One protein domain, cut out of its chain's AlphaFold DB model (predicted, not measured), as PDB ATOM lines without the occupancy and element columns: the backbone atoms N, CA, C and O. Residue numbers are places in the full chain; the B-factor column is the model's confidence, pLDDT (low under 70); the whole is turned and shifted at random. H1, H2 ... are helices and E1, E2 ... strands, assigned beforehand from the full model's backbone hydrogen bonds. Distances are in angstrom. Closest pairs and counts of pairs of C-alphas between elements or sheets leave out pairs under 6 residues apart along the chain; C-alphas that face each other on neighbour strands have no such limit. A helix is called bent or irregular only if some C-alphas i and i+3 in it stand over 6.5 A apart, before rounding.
ATOM      1  N   LEU A   3     255.276 -18.038  36.898       81.75
ATOM      2  CA  LEU A   3     254.723 -17.158  37.934       81.75
ATOM      3  C   LEU A   3     253.209 -17.017  37.806       81.75
ATOM      4  O   LEU A   3     252.668 -16.865  36.711       81.75
ATOM      5  N   LYS A   4     252.525 -16.989  38.948       83.81
ATOM      6  CA  LYS A   4     251.117 -16.613  39.064       83.81
ATOM      7  C   LYS A   4     250.985 -15.505  40.098       83.81
ATOM      8  O   LYS A   4     251.351 -15.692  41.253       83.81
ATOM      9  N   LYS A   5     250.433 -14.356  39.708       84.00
ATOM     10  CA  LYS A   5     250.139 -13.286  40.668       84.00
ATOM     11  C   LYS A   5     249.055 -13.758  41.638       84.00
ATOM     12  O   LYS A   5     247.973 -14.148  41.207       84.00
ATOM     13  N   VAL A   6     249.360 -13.729  42.931       87.31
ATOM     14  CA  VAL A   6     248.441 -14.136  44.003       87.31
ATOM     15  C   VAL A   6     247.667 -12.930  44.514       87.31
ATOM     16  O   VAL A   6     246.460 -13.008  44.716       87.31
ATOM     17  N   GLY A   7     248.345 -11.797  44.696       84.12
ATOM     18  CA  GLY A   7     247.698 -10.594  45.200       84.12
ATOM     19  C   GLY A   7     248.679  -9.503  45.596       84.12
ATOM     20  O   GLY A   7     249.822  -9.467  45.135       84.12
ATOM     21  N   LYS A   8     248.199  -8.599  46.448       85.94
ATOM     22  CA  LYS A   8     248.959  -7.481  47.004       85.94
ATOM     23  C   LYS A   8     248.770  -7.440  48.511       85.94
ATOM     24  O   LYS A   8     247.653  -7.629  48.988       85.94
ATOM     25  N   VAL A   9     249.840  -7.170  49.248       86.19
ATOM     26  CA  VAL A   9     249.800  -7.080  50.711       86.19
ATOM     27  C   VAL A   9     250.742  -5.985  51.198       86.19
ATOM     28  O   VAL A   9     251.731  -5.674  50.543       86.19
ATOM     29  N   LYS A  10     250.422  -5.370  52.338       83.19
ATOM     30  CA  LYS A  10     251.342  -4.470  53.039       83.19
ATOM     31  C   LYS A  10     252.223  -5.300  53.965       83.19
ATOM     32  O   LYS A  10     251.686  -6.088  54.746       83.19
ATOM     33  N   ILE A  11     253.539  -5.109  53.926       83.50
ATOM     34  CA  ILE A  11     254.431  -5.731  54.908       83.50
ATOM     35  C   ILE A  11     254.289  -4.950  56.213       83.50
ATOM     36  O   ILE A  11     254.808  -3.849  56.383       83.50
ATOM     37  N   GLY A  12     253.474  -5.487  57.116       75.81
ATOM     38  CA  GLY A  12     253.184  -4.872  58.405       75.81
ATOM     39  C   GLY A  12     254.238  -5.187  59.463       75.81
ATOM     40  O   GLY A  12     254.936  -6.197  59.401       75.81
ATOM     41  N   LYS A  13     254.294  -4.337  60.489       62.22
ATOM     42  CA  LYS A  13     254.919  -4.655  61.773       62.22
ATOM     43  C   LYS A  13     253.851  -5.282  62.666       62.22
ATOM     44  O   LYS A  13     252.707  -4.837  62.666       62.22
ATOM     45  N   ASP A  14     254.216  -6.348  63.360       66.38
ATOM     46  CA  ASP A  14     253.256  -7.237  64.004       66.38
ATOM     47  C   ASP A  14     252.479  -6.536  65.129       66.38
ATOM     48  O   ASP A  14     253.012  -6.208  66.189       66.38
ATOM     49  N   SER A  15     251.194  -6.324  64.880       56.50
ATOM     50  CA  SER A  15     250.166  -6.149  65.895       56.50
ATOM     51  C   SER A  15     248.860  -6.556  65.234       56.50
ATOM     52  O   SER A  15     248.428  -5.816  64.355       56.50
ATOM     53  N   THR A  16     248.258  -7.707  65.574       60.91
ATOM     54  CA  THR A  16     246.786  -7.907  65.616       60.91
ATOM     55  C   THR A  16     246.372  -9.312  66.095       60.91
ATOM     56  O   THR A  16     247.113 -10.288  66.016       60.91
ATOM     57  N   LYS A  17     245.152  -9.322  66.650       63.81
ATOM     58  CA  LYS A  17     244.350 -10.350  67.322       63.81
ATOM     59  C   LYS A  17     243.673 -11.364  66.375       63.81
ATOM     60  O   LYS A  17     243.244 -11.014  65.281       63.81
ATOM     61  N   GLY A  18     243.420 -12.566  66.899       67.25
ATOM     62  CA  GLY A  18     242.258 -13.411  66.571       67.25
ATOM     63  C   GLY A  18     242.381 -14.401  65.407       67.25
ATOM     64  O   GLY A  18     241.776 -15.465  65.482       67.25
ATOM     65  N   TYR A  19     243.185 -14.113  64.381       61.59
ATOM     66  CA  TYR A  19     243.422 -15.029  63.255       61.59
ATOM     67  C   TYR A  19     244.881 -15.486  63.211       61.59
ATOM     68  O   TYR A  19     245.800 -14.677  63.338       61.59
ATOM     69  N   VAL A  20     245.098 -16.792  63.023       60.03
ATOM     70  CA  VAL A  20     246.438 -17.388  62.964       60.03
ATOM     71  C   VAL A  20     246.906 -17.420  61.513       60.03
ATOM     72  O   VAL A  20     246.567 -18.325  60.756       60.03
ATOM     73  N   TYR A  21     247.695 -16.421  61.131       66.19
ATOM     74  CA  TYR A  21     248.461 -16.447  59.887       66.19
ATOM     75  C   TYR A  21     249.890 -16.935  60.159       66.19
ATOM     76  O   TYR A  21     250.437 -16.656  61.232       66.19
ATOM     77  N   PRO A  22     250.530 -17.637  59.206       66.50
ATOM     78  CA  PRO A  22     251.947 -17.951  59.316       66.50
ATOM     79  C   PRO A  22     252.758 -16.652  59.363       66.50
ATOM     80  O   PRO A  22     252.630 -15.788  58.494       66.50
ATOM     81  N   LYS A  23     253.600 -16.509  60.389       73.19
ATOM     82  CA  LYS A  23     254.524 -15.376  60.498       73.19
ATOM     83  C   LYS A  23     255.743 -15.641  59.622       73.19
ATOM     84  O   LYS A  23     256.498 -16.573  59.887       73.19
ATOM     85  N   LEU A  24     255.951 -14.804  58.610       77.19
ATOM     86  CA  LEU A  24     257.165 -14.808  57.797       77.19
ATOM     87  C   LEU A  24     258.139 -13.761  58.348       77.19
ATOM     88  O   LEU A  24     257.801 -12.582  58.428       77.19
ATOM     89  N   ARG A  25     259.348 -14.183  58.730       80.25
ATOM     90  CA  ARG A  25     260.434 -13.268  59.096       80.25
ATOM     91  C   ARG A  25     261.375 -13.129  57.907       80.25
ATOM     92  O   ARG A  25     261.951 -14.120  57.471       80.25
ATOM     93  N   LEU A  26     261.527 -11.907  57.413       83.06
ATOM     94  CA  LEU A  26     262.487 -11.599  56.358       83.06
ATOM     95  C   LEU A  26     263.885 -11.345  56.955       83.06
ATOM     96  O   LEU A  26     263.980 -10.922  58.116       83.06
ATOM     97  N   PRO A  27     264.965 -11.608  56.196       85.25
ATOM     98  CA  PRO A  27     266.315 -11.186  56.560       85.25
ATOM     99  C   PRO A  27     266.408  -9.674  56.799       85.25
ATOM    100  O   PRO A  27     265.603  -8.901  56.277       85.25
ATOM    101  N   LYS A  28     267.411  -9.246  57.577       84.81
ATOM    102  CA  LYS A  28     267.614  -7.825  57.919       84.81
ATOM    103  C   LYS A  28     267.826  -6.938  56.689       84.81
ATOM    104  O   LYS A  28     267.422  -5.779  56.721       84.81
ATOM    105  N   ASP A  29     268.393  -7.501  55.629       87.31
ATOM    106  CA  ASP A  29     268.676  -6.802  54.372       87.31
ATOM    107  C   ASP A  29     267.402  -6.317  53.661       87.31
ATOM    108  O   ASP A  29     267.480  -5.422  52.834       87.31
ATOM    109  N   PHE A  30     266.231  -6.853  54.031       84.06
ATOM    110  CA  PHE A  30     264.915  -6.465  53.505       84.06
ATOM    111  C   PHE A  30     264.083  -5.648  54.511       84.06
ATOM    112  O   PHE A  30     262.849  -5.652  54.475       84.06
ATOM    113  N   SER A  31     264.734  -5.026  55.500       83.50
ATOM    114  CA  SER A  31     264.051  -4.247  56.546       83.50
ATOM    115  C   SER A  31     263.441  -2.936  56.039       83.50
ATOM    116  O   SER A  31     262.498  -2.428  56.644       83.50
ATOM    117  N   ASP A  32     263.932  -2.430  54.916       84.06
ATOM    118  CA  ASP A  32     263.402  -1.297  54.159       84.06
ATOM    119  C   ASP A  32     261.988  -1.552  53.613       84.06
ATOM    120  O   ASP A  32     261.199  -0.621  53.494       84.06
ATOM    121  N   LEU A  33     261.617  -2.814  53.371       83.56
ATOM    122  CA  LEU A  33     260.271  -3.172  52.912       83.56
ATOM    123  C   LEU A  33     259.190  -3.031  53.999       83.56
ATOM    124  O   LEU A  33     257.999  -3.192  53.718       83.56
ATOM    125  N   ILE A  34     259.561  -2.777  55.257       86.06
ATOM    126  CA  ILE A  34     258.595  -2.632  56.351       86.06
ATOM    127  C   ILE A  34     257.741  -1.384  56.121       86.06
ATOM    128  O   ILE A  34     258.231  -0.263  56.090       86.06
ATOM    129  N   GLY A  35     256.425  -1.574  56.065       83.62
ATOM    130  CA  GLY A  35     255.465  -0.508  55.802       83.62
ATOM    131  C   GLY A  35     255.126  -0.343  54.321       83.62
ATOM    132  O   GLY A  35     254.108   0.287  54.027       83.62
ATOM    133  N   GLU A  36     255.877  -0.972  53.420       85.00
ATOM    134  CA  GLU A  36     255.646  -0.906  51.981       85.00
ATOM    135  C   GLU A  36     254.564  -1.883  51.507       85.00
ATOM    136  O   GLU A  36     254.253  -2.902  52.143       85.00
ATOM    137  N   LYS A  37     253.956  -1.556  50.362       85.75
ATOM    138  CA  LYS A  37     253.074  -2.471  49.631       85.75
ATOM    139  C   LYS A  37     253.892  -3.308  48.660       85.75
ATOM    140  O   LYS A  37     254.720  -2.797  47.912       85.75
ATOM    141  N   VAL A  38     253.603  -4.602  48.642       87.88
ATOM    142  CA  VAL A  38     254.284  -5.574  47.792       87.88
ATOM    143  C   VAL A  38     253.275  -6.398  46.998       87.88
ATOM    144  O   VAL A  38     252.159  -6.683  47.448       87.88
ATOM    145  N   ASN A  39     253.677  -6.805  45.802       87.06
ATOM    146  CA  ASN A  39     253.007  -7.825  45.016       87.06
ATOM    147  C   ASN A  39     253.522  -9.205  45.438       87.06
ATOM    148  O   ASN A  39     254.726  -9.411  45.587       87.06
ATOM    149  N   ILE A  40     252.601 -10.154  45.588       87.38
ATOM    150  CA  ILE A  40     252.907 -11.547  45.903       87.38
ATOM    151  C   ILE A  40     252.659 -12.397  44.665       87.38
ATOM    152  O   ILE A  40     251.564 -12.370  44.088       87.38
ATOM    153  N   TYR A  41     253.664 -13.178  44.292       86.94
ATOM    154  CA  TYR A  41     253.597 -14.148  43.213       86.94
ATOM    155  C   TYR A  41     253.886 -15.542  43.753       86.94
ATOM    156  O   TYR A  41     254.755 -15.751  44.595       86.94
ATOM    157  N   GLU A  42     253.150 -16.506  43.237       86.75
ATOM    158  CA  GLU A  42     253.455 -17.915  43.368       86.75
ATOM    159  C   GLU A  42     254.394 -18.297  42.227       86.75
ATOM    160  O   GLU A  42     254.065 -18.075  41.060       86.75
ATOM    161  N   ALA A  43     255.550 -18.853  42.574       86.06
ATOM    162  CA  ALA A  43     256.552 -19.309  41.627       86.06
ATOM    163  C   ALA A  43     256.603 -20.835  41.597       86.06
ATOM    164  O   ALA A  43     256.747 -21.476  42.636       86.06
ATOM    165  N   PHE A  44     256.513 -21.416  40.407       83.44
ATOM    166  CA  PHE A  44     256.776 -22.830  40.171       83.44
ATOM    167  C   PHE A  44     258.175 -22.959  39.571       83.44
ATOM    168  O   PHE A  44     258.430 -22.509  38.446       83.44
ATOM    169  N   LEU A  45     259.069 -23.540  40.364       79.62
ATOM    170  CA  LEU A  45     260.461 -23.822  40.042       79.62
ATOM    171  C   LEU A  45     260.618 -25.322  39.765       79.62
ATOM    172  O   LEU A  45     259.834 -26.133  40.268       79.62
ATOM    173  N   GLU A  46     261.640 -25.695  38.996       71.00
ATOM    174  CA  GLU A  46     262.038 -27.093  38.790       71.00
ATOM    175  C   GLU A  46     262.590 -27.660  40.109       71.00
ATOM    176  O   GLU A  46     263.783 -27.626  40.379       71.00
ATOM    177  N   GLY A  47     261.692 -28.070  41.004       77.25
ATOM    178  CA  GLY A  47     262.029 -28.511  42.361       77.25
ATOM    179  C   GLY A  47     261.029 -28.085  43.434       77.25
ATOM    180  O   GLY A  47     261.113 -28.571  44.560       77.25
ATOM    181  N   GLY A  48     260.053 -27.222  43.118       81.06
ATOM    182  CA  GLY A  48     258.985 -26.912  44.065       81.06
ATOM    183  C   GLY A  48     258.235 -25.604  43.832       81.06
ATOM    184  O   GLY A  48     258.372 -24.923  42.815       81.06
ATOM    185  N   ARG A  49     257.409 -25.267  44.823       85.56
ATOM    186  CA  ARG A  49     256.611 -24.040  44.874       85.56
ATOM    187  C   ARG A  49     257.285 -23.031  45.801       85.56
ATOM    188  O   ARG A  49     257.539 -23.339  46.961       85.56
ATOM    189  N   GLY A  50     257.525 -21.826  45.297       85.62
ATOM    190  CA  GLY A  50     258.048 -20.686  46.042       85.62
ATOM    191  C   GLY A  50     257.064 -19.516  46.092       85.62
ATOM    192  O   GLY A  50     256.073 -19.472  45.359       85.62
ATOM    193  N   ILE A  51     257.363 -18.553  46.962       87.19
ATOM    194  CA  ILE A  51     256.668 -17.266  47.033       87.19
ATOM    195  C   ILE A  51     257.678 -16.181  46.684       87.19
ATOM    196  O   ILE A  51     258.719 -16.076  47.328       87.19
ATOM    197  N   LEU A  52     257.354 -15.375  45.681       85.88
ATOM    198  CA  LEU A  52     258.133 -14.214  45.278       85.88
ATOM    199  C   LEU A  52     257.428 -12.944  45.767       85.88
ATOM    200  O   LEU A  52     256.234 -12.745  45.522       85.88
ATOM    201  N   ILE A  53     258.177 -12.102  46.478       87.25
ATOM    202  CA  ILE A  53     257.717 -10.843  47.070       87.25
ATOM    203  C   ILE A  53     258.405  -9.704  46.321       87.25
ATOM    204  O   ILE A  53     259.631  -9.668  46.273       87.25
ATOM    205  N   LEU A  54     257.630  -8.788  45.741       83.88
ATOM    206  CA  LEU A  54     258.165  -7.681  44.942       83.88
ATOM    207  C   LEU A  54     257.556  -6.346  45.378       83.88
ATOM    208  O   LEU A  54     256.327  -6.222  45.319       83.88
ATOM    209  N   PRO A  55     258.357  -5.346  45.788       81.88
ATOM    210  CA  PRO A  55     257.840  -4.015  46.086       81.88
ATOM    211  C   PRO A  55     257.100  -3.390  44.898       81.88
ATOM    212  O   PRO A  55     257.392  -3.660  43.732       81.88
ATOM    213  N   GLU A  56     256.078  -2.586  45.195       71.88
ATOM    214  CA  GLU A  56     255.391  -1.808  44.164       71.88
ATOM    215  C   GLU A  56     256.354  -0.794  43.522       71.88
ATOM    216  O   GLU A  56     257.155  -0.166  44.201       71.88
ATOM    217  N   GLY A  57     256.284  -0.641  42.196       64.88
ATOM    218  CA  GLY A  57     257.149   0.277  41.441       64.88
ATOM    219  C   GLY A  57     258.348  -0.395  40.772       64.88
ATOM    220  O   GLY A  57     258.860   0.137  39.791       64.88
ATOM    221  N   VAL A  58     258.722  -1.603  41.201       62.62
ATOM    222  CA  VAL A  58     259.529  -2.501  40.366       62.62
ATOM    223  C   VAL A  58     258.611  -2.954  39.225       62.62
ATOM    224  O   VAL A  58     257.502  -3.424  39.490       62.62
ATOM    225  N   GLY A  59     259.001  -2.679  37.975       51.34
ATOM    226  CA  GLY A  59     258.163  -2.818  36.778       51.34
ATOM    227  C   GLY A  59     257.419  -4.155  36.675       51.34
ATOM    228  O   GLY A  59     257.765  -5.143  37.322       51.34
ATOM    229  N   GLN A  60     256.351  -4.189  35.871       52.84
ATOM    230  CA  GLN A  60     255.670  -5.449  35.561       52.84
ATOM    231  C   GLN A  60     256.700  -6.420  34.985       52.84
ATOM    232  O   GLN A  60     257.180  -6.174  33.887       52.84
ATOM    233  N   ILE A  61     257.018  -7.496  35.711       56.25
ATOM    234  CA  ILE A  61     257.936  -8.512  35.195       56.25
ATOM    235  C   ILE A  61     257.287  -9.128  33.956       56.25
ATOM    236  O   ILE A  61     256.292  -9.856  34.060       56.25
ATOM    237  N   GLY A  62     257.817  -8.794  32.783       52.94
ATOM    238  CA  GLY A  62     257.445  -9.441  31.535       52.94
ATOM    239  C   GLY A  62     257.890 -10.903  31.563       52.94
ATOM    240  O   GLY A  62     258.876 -11.245  32.212       52.94
ATOM    241  N   GLN A  63     257.200 -11.786  30.835       50.84
ATOM    242  CA  GLN A  63     257.594 -13.203  30.732       50.84
ATOM    243  C   GLN A  63     259.065 -13.400  30.308       50.84
ATOM    244  O   GLN A  63     259.660 -14.399  30.681       50.84
ATOM    245  N   ASN A  64     259.669 -12.422  29.622       47.66
ATOM    246  CA  ASN A  64     261.066 -12.462  29.173       47.66
ATOM    247  C   ASN A  64     262.093 -12.038  30.251       47.66
ATOM    248  O   ASN A  64     263.246 -12.455  30.207       47.66
ATOM    249  N   GLU A  65     261.711 -11.219  31.235       53.09
ATOM    250  CA  GLU A  65     262.587 -10.836  32.368       53.09
ATOM    251  C   GLU A  65     262.654 -11.947  33.427       53.09
ATOM    252  O   GLU A  65     263.588 -12.042  34.217       53.09
ATOM    253  N   LEU A  66     261.656 -12.822  33.386       52.97
ATOM    254  CA  LEU A  66     261.470 -14.009  34.201       52.97
ATOM    255  C   LEU A  66     262.502 -15.114  33.928       52.97
ATOM    256  O   LEU A  66     262.904 -15.806  34.863       52.97
ATOM    257  N   ASP A  67     262.933 -15.255  32.674       47.47
ATOM    258  CA  ASP A  67     263.963 -16.220  32.264       47.47
ATOM    259  C   ASP A  67     265.385 -15.750  32.622       47.47
ATOM    260  O   ASP A  67     266.295 -16.567  32.727       47.47
ATOM    261  N   ASN A  68     265.561 -14.449  32.884       47.56
ATOM    262  CA  ASN A  68     266.818 -13.845  33.347       47.56
ATOM    263  C   ASN A  68     266.877 -13.660  34.871       47.56
ATOM    264  O   ASN A  68     267.858 -13.136  35.400       47.56
ATOM    265  N   LEU A  69     265.831 -14.070  35.593       50.75
ATOM    266  CA  LEU A  69     265.818 -14.056  37.048       50.75
ATOM    267  C   LEU A  69     266.673 -15.228  37.539       50.75
ATOM    268  O   LEU A  69     266.179 -16.335  37.767       50.75
ATOM    269  N   GLU A  70     267.976 -14.996  37.689       44.66
ATOM    270  CA  GLU A  70     268.820 -15.928  38.419       44.66
ATOM    271  C   GLU A  70     268.301 -16.010  39.853       44.66
ATOM    272  O   GLU A  70     268.407 -15.078  40.652       44.66
ATOM    273  N   VAL A  71     267.705 -17.152  40.190       46.31
ATOM    274  CA  VAL A  71     267.519 -17.530  41.582       46.31
ATOM    275  C   VAL A  71     268.927 -17.671  42.147       46.31
ATOM    276  O   VAL A  71     269.577 -18.699  41.952       46.31
ATOM    277  N   VAL A  72     269.411 -16.636  42.837       43.62
ATOM    278  CA  VAL A  72     270.632 -16.680  43.654       43.62
ATOM    279  C   VAL A  72     270.332 -17.538  44.888       43.62
ATOM    280  O   VAL A  72     270.253 -17.087  46.025       43.62
ATOM    281  N   GLY A  73     270.027 -18.808  44.649       38.72
ATOM    282  CA  GLY A  73     269.824 -19.818  45.664       38.72
ATOM    283  C   GLY A  73     271.112 -20.600  45.793       38.72
ATOM    284  O   GLY A  73     271.341 -21.493  44.990       38.72
ATOM    285  N   ARG A  74     271.944 -20.270  46.790       46.84
ATOM    286  CA  ARG A  74     273.083 -21.094  47.252       46.84
ATOM    287  C   ARG A  74     273.998 -21.673  46.147       46.84
ATOM    288  O   ARG A  74     274.620 -22.716  46.370       46.84
ATOM    289  N   LYS A  75     274.111 -21.031  44.975       47.69
ATOM    290  CA  LYS A  75     275.105 -21.434  43.965       47.69
ATOM    291  C   LYS A  75     276.512 -21.332  44.562       47.69
ATOM    292  O   LYS A  75     277.254 -22.299  44.458       47.69
ATOM    293  N   ASP A  76     276.784 -20.281  45.340       56.56
ATOM    294  CA  ASP A  76     278.087 -20.045  45.977       56.56
ATOM    295  C   ASP A  76     278.578 -21.225  46.829       56.56
ATOM    296  O   ASP A  76     279.708 -21.674  46.682       56.56
ATOM    297  N   GLU A  77     277.729 -21.807  47.683       62.62
ATOM    298  CA  GLU A  77     278.158 -22.904  48.564       62.62
ATOM    299  C   GLU A  77     278.413 -24.203  47.783       62.62
ATOM    300  O   GLU A  77     279.300 -24.987  48.125       62.62
ATOM    301  N   THR A  78     277.647 -24.441  46.715       69.94
ATOM    302  CA  THR A  78     277.801 -25.642  45.885       69.94
ATOM    303  C   THR A  78     279.013 -25.516  44.964       69.94
ATOM    304  O   THR A  78     279.794 -26.460  44.874       69.94
ATOM    305  N   GLU A  79     279.220 -24.349  44.352       70.56
ATOM    306  CA  GLU A  79     280.395 -24.041  43.530       70.56
ATOM    307  C   GLU A  79     281.682 -24.025  44.364       70.56
ATOM    308  O   GLU A  79     282.689 -24.608  43.957       70.56
ATOM    309  N   GLU A  80     281.653 -23.478  45.584       74.56
ATOM    310  CA  GLU A  80     282.789 -23.560  46.504       74.56
ATOM    311  C   GLU A  80     283.130 -25.006  46.877       74.56
ATOM    312  O   GLU A  80     284.307 -25.381  46.926       74.56
ATOM    313  N   ARG A  81     282.119 -25.839  47.159       82.62
ATOM    314  CA  ARG A  81     282.328 -27.262  47.463       82.62
ATOM    315  C   ARG A  81     282.867 -28.014  46.250       82.62
ATOM    316  O   ARG A  81     283.757 -28.846  46.429       82.62
ATOM    317  N   LEU A  82     282.388 -27.697  45.048       85.81
ATOM    318  CA  LEU A  82     282.875 -28.277  43.799       85.81
ATOM    319  C   LEU A  82     284.351 -27.919  43.572       85.81
ATOM    320  O   LEU A  82     285.172 -28.815  43.410       85.81
ATOM    321  N   SER A  83     284.717 -26.642  43.716       82.81
ATOM    322  CA  SER A  83     286.103 -26.177  43.561       82.81
ATOM    323  C   SER A  83     287.066 -26.831  44.564       82.81
ATOM    324  O   SER A  83     288.212 -27.154  44.238       82.81
ATOM    325  N   ARG A  84     286.620 -27.062  45.808       89.50
ATOM    326  CA  ARG A  84     287.416 -27.783  46.819       89.50
ATOM    327  C   ARG A  84     287.607 -29.255  46.449       89.50
ATOM    328  O   ARG A  84     288.697 -29.781  46.663       89.50
ATOM    329  N   LEU A  85     286.575 -29.903  45.906       90.50
ATOM    330  CA  LEU A  85     286.645 -31.293  45.452       90.50
ATOM    331  C   LEU A  85     287.562 -31.446  44.235       90.50
ATOM    332  O   LEU A  85     288.412 -32.331  44.242       90.50
ATOM    333  N   GLU A  86     287.469 -30.553  43.250       91.88
ATOM    334  CA  GLU A  86     288.346 -30.545  42.071       91.88
ATOM    335  C   GLU A  86     289.822 -30.428  42.470       91.88
ATOM    336  O   GLU A  86     290.648 -31.242  42.060       91.88
ATOM    337  N   LYS A  87     290.149 -29.489  43.369       92.44
ATOM    338  CA  LYS A  87     291.515 -29.329  43.898       92.44
ATOM    339  C   LYS A  87     291.999 -30.543  44.691       92.44
ATOM    340  O   LYS A  87     293.194 -30.834  44.691       92.44
ATOM    341  N   ALA A  88     291.108 -31.220  45.415       91.06
ATOM    342  CA  ALA A  88     291.459 -32.424  46.164       91.06
ATOM    343  C   ALA A  88     291.767 -33.597  45.222       91.06
ATOM    344  O   ALA A  88     292.753 -34.299  45.435       91.06
ATOM    345  N   ILE A  89     290.971 -33.762  44.164       93.50
ATOM    346  CA  ILE A  89     291.191 -34.782  43.134       93.50
ATOM    347  C   ILE A  89     292.503 -34.520  42.397       93.50
ATOM    348  O   ILE A  89     293.315 -35.429  42.297       93.50
ATOM    349  N   GLU A  90     292.772 -33.283  41.971       91.88
ATOM    350  CA  GLU A  90     294.017 -32.947  41.265       91.88
ATOM    351  C   GLU A  90     295.266 -33.288  42.099       91.88
ATOM    352  O   GLU A  90     296.253 -33.808  41.578       91.88
ATOM    353  N   LYS A  91     295.220 -33.045  43.416       91.75
ATOM    354  CA  LYS A  91     296.302 -33.429  44.338       91.75
ATOM    355  C   LYS A  91     296.461 -34.942  44.460       91.75
ATOM    356  O   LYS A  91     297.592 -35.412  44.513       91.75
ATOM    357  N   LEU A  92     295.359 -35.687  44.528       90.00
ATOM    358  CA  LEU A  92     295.398 -37.149  44.597       90.00
ATOM    359  C   LEU A  92     295.940 -37.756  43.301       90.00
ATOM    360  O   LEU A  92     296.754 -38.666  43.370       90.00
ATOM    361  N   THR A  93     295.548 -37.226  42.141       89.88
ATOM    362  CA  THR A  93     296.060 -37.689  40.845       89.88
ATOM    363  C   THR A  93     297.568 -37.474  40.736       89.88
ATOM    364  O   THR A  93     298.279 -38.406  40.382       89.88
ATOM    365  N   LYS A  94     298.078 -36.301  41.140       89.56
ATOM    366  CA  LYS A  94     299.528 -36.028  41.147       89.56
ATOM    367  C   LYS A  94     300.319 -36.993  42.034       89.56
ATOM    368  O   LYS A  94     301.427 -37.353  41.676       89.56
ATOM    369  N   LEU A  95     299.747 -37.430  43.157       86.00
ATOM    370  CA  LEU A  95     300.379 -38.402  44.060       86.00
ATOM    371  C   LEU A  95     300.366 -39.845  43.531       86.00
ATOM    372  O   LEU A  95     301.052 -40.690  44.092       86.00
ATOM    373  N   ILE A  96     299.540 -40.145  42.526       86.31
ATOM    374  CA  ILE A  96     299.467 -41.466  41.881       86.31
ATOM    375  C   ILE A  96     300.359 -41.510  40.626       86.31
ATOM    376  O   ILE A  96     300.756 -42.592  40.199       86.31
ATOM    377  N   GLU A  97     300.648 -40.352  40.025       77.00
ATOM    378  CA  GLU A  97     301.526 -40.214  38.853       77.00
ATOM    379  C   GLU A  97     303.025 -40.068  39.204       77.00
ATOM    380  O   GLU A  97     303.856 -40.159  38.297       77.00
ATOM    381  N   GLU A  98     303.371 -39.882  40.486       52.25
ATOM    382  CA  GLU A  98     304.731 -40.032  41.051       52.25
ATOM    383  C   GLU A  98     304.991 -41.463  41.548       52.25
ATOM    384  O   GLU A  98     306.132 -41.949  41.355       52.25
TER     385      GLU A  98
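This is residues 3 to 98 of the 98 residues of an uncharacterized protein of Archaeoglobales archaeon (UniProt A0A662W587). A small head built on a twisted three-stranded sheet has one long helix, H2, that sticks out from it as a free arm. The head holds the strands E1, E2 and E3, the short helix H1 near one end of the sheet, and long loops; residues 15 to 22 of one loop stick out as well. The printed part has 96 residues with two named helices and three named strands, in the order E1, H1, E2, E3, H2 along the chain, and the class is mixed, helices and strands. The sheet's order is E1, E2, E3, with neighbours antiparallel. The whole is extended, with a radius of gyration of the C-alphas of 20.9 A and spans of 71 by 34 by 24 A, and the arm makes much of its length.

The sheet has E2, residues 37 to 45, as its inner strand, with E1, residues 3 to 10, and E3, residues 48 to 55, as its edge strands. E1 and E2 are antiparallel, with 153 degrees between their directions; C-alphas 10 and 37 face each other at 4.3 A. Between these strands N 4 and O 42 are within hydrogen-bond range at 2.8 A, and so are N 38 and O 9 at 2.9 A. E2 and E3 form a hairpin, antiparallel with 156 degrees between their directions; C-alphas 38 and 55 face each other at 4.2 A. Here N 41 and O 52 are within hydrogen-bond range at 2.9 A, and so are N 50 and O 43 at 2.8 A. The sheet is only just strongly twisted, its C-alphas lying up to 4.3 A off the best plane. E1 bends by 55 degrees at residue 6. H1, residues 28 to 33, is not on the sheet, but only just, with 4 pairs of C-alphas within 10 A. The closest C-alphas of H1 and E3 are those of Leu 33 and Pro 55, 7.3 A apart. H2, residues 75 to 97, is not on the sheet, with 0 pairs of C-alphas within 10 A, and it is apart from E1, E2 and H1. In H2 every O i to N i+4 pair is within hydrogen-bond range; in H1 0 of 2 such pairs are, while 2 of its 3 O i to N i+3 pairs are.

E2, residues 37 to 45, is the longest strand by residues and measures 24.5 A from first to last C-alpha. E3, residues 48 to 55, measures 23.0 A, and E1, residues 3 to 10, measures 20.0 A; C-alpha 3 is at (254.723, -17.158, 37.934). H1, residues 28 to 33, measures 10.0 A and is irregular, with C-alphas 29 and 32 at 7.6 A. H2, residues 75 to 97, is not bent and measures 32.8 A, from C-alpha 75 at (275.105, -21.434, 43.965) to C-alpha 97 at (301.526, -40.214, 38.853).

The two C-alphas farthest apart are those of Gly 18 and Glu 98, at 72.5 A. Residues 15 to 22 stand free, and so do residues 72 to 98, of which 75 to 97 belong to H2. The body without these stretches has 61 residues and spans 33 by 25 by 21 A. The links from E1 to H1, 17 residues, and from E3 to H2, 19 residues, are long; those from H1 to E2 and from E2 to E3 are tight. The printed part has no cut, and Glu 98 is the chain's last residue. The mean pLDDT of the printed part is 74.4, and the model's confidence is low, under 70, for 33 residues: 13 to 22, 57 to 78 and 98.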